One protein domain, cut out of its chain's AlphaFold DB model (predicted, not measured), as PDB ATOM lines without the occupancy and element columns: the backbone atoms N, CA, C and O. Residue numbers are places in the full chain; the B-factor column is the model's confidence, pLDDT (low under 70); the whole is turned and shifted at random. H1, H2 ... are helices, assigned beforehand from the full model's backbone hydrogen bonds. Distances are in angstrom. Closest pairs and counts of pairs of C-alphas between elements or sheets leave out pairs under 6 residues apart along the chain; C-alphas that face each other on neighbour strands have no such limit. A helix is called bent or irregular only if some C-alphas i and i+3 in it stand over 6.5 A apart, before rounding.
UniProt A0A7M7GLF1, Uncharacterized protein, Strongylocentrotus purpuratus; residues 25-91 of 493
ATOM      1  N   SER A  25      11.479  -6.023 -21.505       82.25
ATOM      2  CA  SER A  25      10.446  -5.039 -21.182       82.25
ATOM      3  C   SER A  25       9.214  -5.782 -20.681       82.25
ATOM      4  O   SER A  25       8.658  -6.620 -21.403       82.25
ATOM      5  N   LEU A  26       8.793  -5.476 -19.454       75.44
ATOM      6  CA  LEU A  26       7.621  -6.097 -18.836       75.44
ATOM      7  C   LEU A  26       6.361  -5.835 -19.668       75.44
ATOM      8  O   LEU A  26       5.624  -6.773 -19.961       75.44
ATOM      9  N   LYS A  27       6.200  -4.603 -20.168       76.75
ATOM     10  CA  LYS A  27       5.075  -4.193 -21.017       76.75
ATOM     11  C   LYS A  27       4.970  -5.024 -22.300       76.75
ATOM     12  O   LYS A  27       3.891  -5.484 -22.652       76.75
ATOM     13  N   SER A  28       6.097  -5.279 -22.974       77.56
ATOM     14  CA  SER A  28       6.099  -6.079 -24.212       77.56
ATOM     15  C   SER A  28       5.838  -7.570 -23.988       77.56
ATOM     16  O   SER A  28       5.267  -8.230 -24.850       77.56
ATOM     17  N   GLN A  29       6.288  -8.116 -22.854       76.06
ATOM     18  CA  GLN A  29       6.290  -9.562 -22.616       76.06
ATOM     19  C   GLN A  29       4.997 -10.054 -21.973       76.06
ATOM     20  O   GLN A  29       4.670 -11.233 -22.089       76.06
ATOM     21  N   LEU A  30       4.290  -9.169 -21.277       68.69
ATOM     22  CA  LEU A  30       3.116  -9.533 -20.500       68.69
ATOM     23  C   LEU A  30       1.786  -9.115 -21.157       68.69
ATOM     24  O   LEU A  30       0.730  -9.584 -20.738       68.69
ATOM     25  N   GLY A  31       1.848  -8.326 -22.237       66.06
ATOM     26  CA  GLY A  31       0.704  -7.963 -23.076       66.06
ATOM     27  C   GLY A  31      -0.249  -6.929 -22.449       66.06
ATOM     28  O   GLY A  31      -0.140  -6.613 -21.267       66.06
ATOM     29  N   PRO A  32      -1.207  -6.390 -23.230       57.56
ATOM     30  CA  PRO A  32      -2.204  -5.417 -22.756       57.56
ATOM     31  C   PRO A  32      -3.218  -6.006 -21.760       57.56
ATOM     32  O   PRO A  32      -3.921  -5.266 -21.087       57.56
ATOM     33  N   SER A  33      -3.269  -7.333 -21.625       52.19
ATOM     34  CA  SER A  33      -4.073  -8.063 -20.639       52.19
ATOM     35  C   SER A  33      -3.422  -8.137 -19.251       52.19
ATOM     36  O   SER A  33      -3.830  -8.955 -18.427       52.19
ATOM     37  N   PHE A  34      -2.415  -7.302 -18.975       55.69
ATOM     38  CA  PHE A  34      -1.899  -7.076 -17.627       55.69
ATOM     39  C   PHE A  34      -2.926  -6.279 -16.812       55.69
ATOM     40  O   PHE A  34      -2.773  -5.092 -16.545       55.69
ATOM     41  N   GLY A  35      -4.035  -6.941 -16.489       54.03
ATOM     42  CA  GLY A  35      -5.068  -6.400 -15.625       54.03
ATOM     43  C   GLY A  35      -4.532  -6.168 -14.215       54.03
ATOM     44  O   GLY A  35      -3.551  -6.786 -13.788       54.03
ATOM     45  N   VAL A  36      -5.229  -5.291 -13.497       55.44
ATOM     46  CA  VAL A  36      -5.008  -4.904 -12.093       55.44
ATOM     47  C   VAL A  36      -4.706  -6.117 -11.189       55.44
ATOM     48  O   VAL A  36      -3.880  -6.029 -10.280       55.44
ATOM     49  N   ASP A  37      -5.261  -7.287 -11.513       57.44
ATOM     50  CA  ASP A  37      -5.090  -8.540 -10.773       57.44
ATOM     51  C   ASP A  37      -3.672  -9.132 -10.817       57.44
ATOM     52  O   ASP A  37      -3.253  -9.792  -9.864       57.44
ATOM     53  N   VAL A  38      -2.900  -8.909 -11.888       57.25
ATOM     54  CA  VAL A  38      -1.522  -9.428 -11.990       57.25
ATOM     55  C   VAL A  38      -0.528  -8.495 -11.299       57.25
ATOM     56  O   VAL A  38       0.441  -8.961 -10.701       57.25
ATOM     57  N   ALA A  39      -0.796  -7.188 -11.298       57.22
ATOM     58  CA  ALA A  39      -0.055  -6.240 -10.470       57.22
ATOM     59  C   ALA A  39      -0.277  -6.540  -8.976       57.22
ATOM     60  O   ALA A  39       0.693  -6.665  -8.231       57.22
ATOM     61  N   ALA A  40      -1.525  -6.794  -8.566       58.97
ATOM     62  CA  ALA A  40      -1.854  -7.251  -7.214       58.97
ATOM     63  C   ALA A  40      -1.246  -8.633  -6.884       58.97
ATOM     64  O   ALA A  40      -0.853  -8.923  -5.754       58.97
ATOM     65  N   ALA A  41      -1.123  -9.510  -7.882       58.75
ATOM     66  CA  ALA A  41      -0.459 -10.794  -7.713       58.75
ATOM     67  C   ALA A  41       1.032 -10.665  -7.421       58.75
ATOM     68  O   ALA A  41       1.593 -11.392  -6.598       58.75
ATOM     69  N   LEU A  42       1.671  -9.747  -8.138       58.66
ATOM     70  CA  LEU A  42       3.081  -9.463  -7.991       58.66
ATOM     71  C   LEU A  42       3.360  -8.704  -6.694       58.66
ATOM     72  O   LEU A  42       4.421  -8.930  -6.121       58.66
ATOM     73  N   SER A  43       2.416  -7.898  -6.186       60.56
ATOM     74  CA  SER A  43       2.566  -7.219  -4.888       60.56
ATOM     75  C   SER A  43       2.521  -8.184  -3.727       60.56
ATOM     76  O   SER A  43       3.280  -8.029  -2.780       60.56
ATOM     77  N   GLN A  44       1.723  -9.241  -3.828       60.22
ATOM     78  CA  GLN A  44       1.729 -10.304  -2.829       60.22
ATOM     79  C   GLN A  44       2.989 -11.176  -2.903       60.22
ATOM     80  O   GLN A  44       3.500 -11.608  -1.873       60.22
ATOM     81  N   ALA A  45       3.495 -11.458  -4.109       57.41
ATOM     82  CA  ALA A  45       4.651 -12.337  -4.288       57.41
ATOM     83  C   ALA A  45       5.998 -11.637  -4.037       57.41
ATOM     84  O   ALA A  45       6.962 -12.291  -3.641       57.41
ATOM     85  N   LEU A  46       6.079 -10.330  -4.301       62.81
ATOM     86  CA  LEU A  46       7.290  -9.512  -4.211       62.81
ATOM     87  C   LEU A  46       6.943  -8.117  -3.638       62.81
ATOM     88  O   LEU A  46       7.027  -7.127  -4.373       62.81
ATOM     89  N   PRO A  47       6.565  -8.023  -2.344       57.19
ATOM     90  CA  PRO A  47       6.048  -6.788  -1.736       57.19
ATOM     91  C   PRO A  47       6.988  -5.588  -1.899       57.19
ATOM     92  O   PRO A  47       6.549  -4.492  -2.227       57.19
ATOM     93  N   ASP A  48       8.299  -5.821  -1.806       57.22
ATOM     94  CA  ASP A  48       9.321  -4.765  -1.855       57.22
ATOM     95  C   ASP A  48       9.633  -4.237  -3.270       57.22
ATOM     96  O   ASP A  48      10.458  -3.327  -3.439       57.22
ATOM     97  N   MET A  49       9.040  -4.830  -4.314       55.31
ATOM     98  CA  MET A  49       9.359  -4.493  -5.706       55.31
ATOM     99  C   MET A  49       8.319  -3.609  -6.402       55.31
ATOM    100  O   MET A  49       8.634  -3.040  -7.446       55.31
ATOM    101  N   ILE A  50       7.102  -3.482  -5.870       52.91
ATOM    102  CA  ILE A  50       5.962  -2.955  -6.644       52.91
ATOM    103  C   ILE A  50       5.918  -1.446  -6.735       52.91
ATOM    104  O   ILE A  50       5.717  -0.926  -7.833       52.91
ATOM    105  N   ASP A  51       6.293  -0.750  -5.667       54.75
ATOM    106  CA  ASP A  51       6.426   0.713  -5.688       54.75
ATOM    107  C   ASP A  51       7.515   1.192  -6.671       54.75
ATOM    108  O   ASP A  51       7.688   2.386  -6.919       54.75
ATOM    109  N   LYS A  52       8.281   0.254  -7.249       54.34
ATOM    110  CA  LYS A  52       9.410   0.506  -8.146       54.34
ATOM    111  C   LYS A  52       9.190   0.051  -9.583       54.34
ATOM    112  O   LYS A  52      10.144   0.183 -10.347       54.34
ATOM    113  N   PHE A  53       8.010  -0.432  -9.981       60.09
ATOM    114  CA  PHE A  53       7.712  -0.720 -11.390       60.09
ATOM    115  C   PHE A  53       6.984   0.461 -12.053       60.09
ATOM    116  O   PHE A  53       5.766   0.418 -12.185       60.09
ATOM    117  N   PRO A  54       7.688   1.514 -12.520       57.97
ATOM    118  CA  PRO A  54       7.097   2.380 -13.527       57.97
ATOM    119  C   PRO A  54       6.831   1.537 -14.783       57.97
ATOM    120  O   PRO A  54       7.567   0.579 -15.047       57.97
ATOM    121  N   ASP A  55       5.836   1.928 -15.578       60.31
ATOM    122  CA  ASP A  55       5.359   1.245 -16.796       60.31
ATOM    123  C   ASP A  55       6.443   0.919 -17.854       60.31
ATOM    124  O   ASP A  55       6.189   0.227 -18.843       60.31
ATOM    125  N   GLU A  56       7.679   1.373 -17.643       67.19
ATOM    126  CA  GLU A  56       8.834   1.244 -18.537       67.19
ATOM    127  C   GLU A  56       9.993   0.407 -17.947       67.19
ATOM    128  O   GLU A  56      11.122   0.392 -18.452       67.19
ATOM    129  N   GLY A  57       9.736  -0.322 -16.858       78.12
ATOM    130  CA  GLY A  57      10.733  -1.147 -16.184       78.12
ATOM    131  C   GLY A  57      11.271  -2.311 -17.029       78.12
ATOM    132  O   GLY A  57      10.524  -3.064 -17.658       78.12
ATOM    133  N   HIS A  58      12.593  -2.507 -16.993       85.00
ATOM    134  CA  HIS A  58      13.263  -3.654 -17.608       85.00
ATOM    135  C   HIS A  58      13.761  -4.639 -16.541       85.00
ATOM    136  O   HIS A  58      14.337  -4.242 -15.525       85.00
ATOM    137  N   VAL A  59      13.622  -5.941 -16.802       87.19
ATOM    138  CA  VAL A  59      14.135  -7.010 -15.927       87.19
ATOM    139  C   VAL A  59      15.231  -7.828 -16.612       87.19
ATOM    140  O   VAL A  59      15.282  -7.932 -17.840       87.19
ATOM    141  N   CYS A  60      16.159  -8.375 -15.819       87.75
ATOM    142  CA  CYS A  60      17.209  -9.261 -16.328       87.75
ATOM    143  C   CYS A  60      16.654 -10.661 -16.596       87.75
ATOM    144  O   CYS A  60      15.608 -11.021 -16.065       87.75
ATOM    145  N   ASP A  61      17.370 -11.461 -17.387       84.69
ATOM    146  CA  ASP A  61      16.933 -12.811 -17.777       84.69
ATOM    147  C   ASP A  61      16.595 -13.699 -16.570       84.69
ATOM    148  O   ASP A  61      15.547 -14.338 -16.542       84.69
ATOM    149  N   SER A  62      17.418 -13.679 -15.518       84.38
ATOM    150  CA  SER A  62      17.164 -14.452 -14.296       84.38
ATOM    151  C   SER A  62      15.866 -14.027 -13.601       84.38
ATOM    152  O   SER A  62      15.041 -14.874 -13.264       84.38
ATOM    153  N   CYS A  63      15.652 -12.718 -13.431       83.19
ATOM    154  CA  CYS A  63      14.426 -12.189 -12.829       83.19
ATOM    155  C   CYS A  63      13.204 -12.434 -13.719       83.19
ATOM    156  O   CYS A  63      12.133 -12.732 -13.208       83.19
ATOM    157  N   PHE A  64      13.367 -12.366 -15.041       85.56
ATOM    158  CA  PHE A  64      12.305 -12.658 -15.997       85.56
ATOM    159  C   PHE A  64      11.880 -14.133 -15.954       85.56
ATOM    160  O   PHE A  64      10.688 -14.433 -15.945       85.56
ATOM    161  N   ARG A  65      12.836 -15.071 -15.878       83.50
ATOM    162  CA  ARG A  65      12.539 -16.507 -15.724       83.50
ATOM    163  C   ARG A  65      11.824 -16.804 -14.414       83.50
ATOM    164  O   ARG A  65      10.861 -17.571 -14.422       83.50
ATOM    165  N   LEU A  66      12.271 -16.192 -13.316       81.12
ATOM    166  CA  LEU A  66      11.606 -16.319 -12.021       81.12
ATOM    167  C   LEU A  66      10.164 -15.808 -12.108       81.12
ATOM    168  O   LEU A  66       9.236 -16.567 -11.847       81.12
ATOM    169  N   LEU A  67       9.982 -14.582 -12.609       81.44
ATOM    170  CA  LEU A  67       8.678 -13.957 -12.820       81.44
ATOM    171  C   LEU A  67       7.735 -14.851 -13.638       81.44
ATOM    172  O   LEU A  67       6.608 -15.120 -13.234       81.44
ATOM    173  N   ARG A  68       8.213 -15.375 -14.771       82.38
ATOM    174  CA  ARG A  68       7.429 -16.255 -15.648       82.38
ATOM    175  C   ARG A  68       7.038 -17.570 -14.971       82.38
ATOM    176  O   ARG A  68       5.972 -18.110 -15.259       82.38
ATOM    177  N   THR A  69       7.892 -18.097 -14.098       80.31
ATOM    178  CA  THR A  69       7.631 -19.342 -13.362       80.31
ATOM    179  C   THR A  69       6.566 -19.119 -12.292       80.31
ATOM    180  O   THR A  69       5.609 -19.887 -12.227       80.31
ATOM    181  N   THR A  70       6.665 -18.023 -11.535       75.75
ATOM    182  CA  THR A  70       5.660 -17.616 -10.541       75.75
ATOM    183  C   THR A  70       4.295 -17.358 -11.183       75.75
ATOM    184  O   THR A  70       3.280 -17.833 -10.676       75.75
ATOM    185  N   LEU A  71       4.255 -16.683 -12.339       78.69
ATOM    186  CA  LEU A  71       3.007 -16.449 -13.077       78.69
ATOM    187  C   LEU A  71       2.344 -17.760 -13.528       78.69
ATOM    188  O   LEU A  71       1.145 -17.934 -13.326       78.69
ATOM    189  N   ARG A  72       3.118 -18.720 -14.057       79.44
ATOM    190  CA  ARG A  72       2.594 -20.049 -14.431       79.44
ATOM    191  C   ARG A  72       2.048 -20.828 -13.237       79.44
ATOM    192  O   ARG A  72       1.025 -21.491 -13.366       79.44
ATOM    193  N   GLN A  73       2.722 -20.765 -12.088       75.25
ATOM    194  CA  GLN A  73       2.246 -21.420 -10.866       75.25
ATOM    195  C   GLN A  73       0.913 -20.823 -10.402       75.25
ATOM    196  O   GLN A  73      -0.002 -21.569 -10.064       75.25
ATOM    197  N   ARG A  74       0.766 -19.494 -10.448       75.19
ATOM    198  CA  ARG A  74      -0.495 -18.831 -10.093       75.19
ATOM    199  C   ARG A  74      -1.621 -19.157 -11.073       75.19
ATOM    200  O   ARG A  74      -2.727 -19.438 -10.634       75.19
ATOM    201  N   GLU A  75      -1.341 -19.177 -12.374       80.06
ATOM    202  CA  GLU A  75      -2.315 -19.584 -13.397       80.06
ATOM    203  C   GLU A  75      -2.810 -21.021 -13.163       80.06
ATOM    204  O   GLU A  75      -4.003 -21.299 -13.271       80.06
ATOM    205  N   GLN A  76      -1.915 -21.934 -12.767       79.12
ATOM    206  CA  GLN A  76      -2.292 -23.298 -12.387       79.12
ATOM    207  C   GLN A  76      -3.163 -23.336 -11.127       79.12
ATOM    208  O   GLN A  76      -4.152 -24.065 -11.119       79.12
ATOM    209  N   LEU A  77      -2.833 -22.551 -10.096       75.31
ATOM    210  CA  LEU A  77      -3.632 -22.470  -8.869       75.31
ATOM    211  C   LEU A  77      -5.038 -21.926  -9.145       75.31
ATOM    212  O   LEU A  77      -6.015 -22.564  -8.756       75.31
ATOM    213  N   LEU A  78      -5.148 -20.831  -9.901       78.00
ATOM    214  CA  LEU A  78      -6.437 -20.265 -10.308       78.00
ATOM    215  C   LEU A  78      -7.252 -21.265 -11.129       78.00
ATOM    216  O   LEU A  78      -8.446 -21.429 -10.904       78.00
ATOM    217  N   LYS A  79      -6.611 -22.005 -12.041       83.50
ATOM    218  CA  LYS A  79      -7.294 -23.060 -12.792       83.50
ATOM    219  C   LYS A  79      -7.828 -24.161 -11.872       83.50
ATOM    220  O   LYS A  79      -8.954 -24.610 -12.063       83.50
ATOM    221  N   THR A  80      -7.053 -24.585 -10.873       81.00
ATOM    222  CA  THR A  80      -7.514 -25.594  -9.907       81.00
ATOM    223  C   THR A  80      -8.621 -25.084  -8.993       81.00
ATOM    224  O   THR A  80      -9.510 -25.857  -8.648       81.00
ATOM    225  N   GLU A  81      -8.591 -23.803  -8.630       83.06
ATOM    226  CA  GLU A  81      -9.620 -23.148  -7.824       83.06
ATOM    227  C   GLU A  81     -10.933 -23.034  -8.604       83.06
ATOM    228  O   GLU A  81     -11.961 -23.504  -8.127       83.06
ATOM    229  N   ILE A  82     -10.882 -22.574  -9.859       83.50
ATOM    230  CA  ILE A  82     -12.039 -22.548 -10.766       83.50
ATOM    231  C   ILE A  82     -12.594 -23.963 -10.983       83.50
ATOM    232  O   ILE A  82     -13.804 -24.171 -10.918       83.50
ATOM    233  N   GLU A  83     -11.738 -24.968 -11.211       83.25
ATOM    234  CA  GLU A  83     -12.177 -26.367 -11.327       83.25
ATOM    235  C   GLU A  83     -12.848 -26.874 -10.039       83.25
ATOM    236  O   GLU A  83     -13.795 -27.665 -10.101       83.25
ATOM    237  N   TRP A  84     -12.370 -26.441  -8.872       80.12
ATOM    238  CA  TRP A  84     -12.939 -26.808  -7.579       80.12
ATOM    239  C   TRP A  84     -14.288 -26.122  -7.332       80.12
ATOM    240  O   TRP A  84     -15.254 -26.801  -6.981       80.12
ATOM    241  N   GLU A  85     -14.401 -24.825  -7.617       84.00
ATOM    242  CA  GLU A  85     -15.665 -24.088  -7.556       84.00
ATOM    243  C   GLU A  85     -16.704 -24.646  -8.533       84.00
ATOM    244  O   GLU A  85     -17.869 -24.823  -8.167       84.00
ATOM    245  N   MET A  86     -16.297 -24.993  -9.759       83.00
ATOM    246  CA  MET A  86     -17.182 -25.652 -10.723       83.00
ATOM    247  C   MET A  86     -17.690 -26.991 -10.184       83.00
ATOM    248  O   MET A  86     -18.875 -27.289 -10.332       83.00
ATOM    249  N   ARG A  87     -16.850 -27.785  -9.503       79.94
ATOM    250  CA  ARG A  87     -17.295 -29.035  -8.858       79.94
ATOM    251  C   ARG A  87     -18.283 -28.788  -7.726       79.94
ATOM    252  O   ARG A  87     -19.246 -29.541  -7.622       79.94
ATOM    253  N   LEU A  88     -18.074 -27.756  -6.909       79.25
ATOM    254  CA  LEU A  88     -19.014 -27.398  -5.846       79.25
ATOM    255  C   LEU A  88     -20.369 -26.958  -6.408       79.25
ATOM    256  O   LEU A  88     -21.403 -27.417  -5.932       79.25
ATOM    257  N   ARG A  89     -20.371 -26.133  -7.463       84.56
ATOM    258  CA  ARG A  89     -21.600 -25.677  -8.133       84.56
ATOM    259  C   ARG A  89     -22.335 -26.793  -8.875       84.56
ATOM    260  O   ARG A  89     -23.549 -26.722  -9.017       84.56
ATOM    261  N   SER A  90     -21.620 -27.819  -9.336       82.62
ATOM    262  CA  SER A  90     -22.219 -28.938 -10.079       82.62
ATOM    263  C   SER A  90     -23.091 -29.853  -9.211       82.62
ATOM    264  O   SER A  90     -23.857 -30.638  -9.768       82.62
ATOM    265  N   GLY A  91     -22.988 -29.758  -7.878       68.75
ATOM    266  CA  GLY A  91     -23.703 -30.609  -6.928       68.75
ATOM    267  C   GLY A  91     -23.395 -32.110  -7.091       68.75
ATOM    268  O   GLY A  91     -22.869 -32.568  -8.109       68.75
TER     269      GLY A  91
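Overview. This is residues 25 to 91 of the 493 residues of an uncharacterized protein of Strongylocentrotus purpuratus (UniProt A0A7M7GLF1). One long helix, H4, makes the longest axis, with the short helices H1 and H2 near it but not touching it and H3 packed on H2; residues 75 to 91, of which 75 to 89 belong to H4, stick out from this small body and make the length. The printed part has 67 residues, with four named helices in the order H1, H2, H3, H4 that hold 50 of them and no named strand; the class is all helix. The whole is loose, with a radius of gyration of the C-alphas of 14.4 A, spanning 47 by 23 by 21 A.

Arrangement. H1, residues 26 to 30, is apart from H2, residues 36 to 45. H2 touches H3, residues 47 to 52, at a steep tilt of 50 degrees, opposite ways; their closest C-alphas, Ser 43 and Ile 50, are 5.7 A apart. H4, residues 61 to 89, is near H1 and H2. Every O i to N i+4 pair is within hydrogen-bond range in H1, H2 and H4; irregular H3, its C-alphas 48 and 51 7.3 A apart, has 0 of 2, and 1 of 3 O i to N i+3 pairs.

Along the chain. H1 begins at C-alpha 26 (7.621, -6.097, -18.836). H2 is 14.5 A long. H4, 41.8 A, ends at C-alpha 89 (-21.600, -25.677, -8.133).

Size, cuts and confidence. The printed part has no cut and no long link. Residues 30 to 56 and 91 are under pLDDT 70.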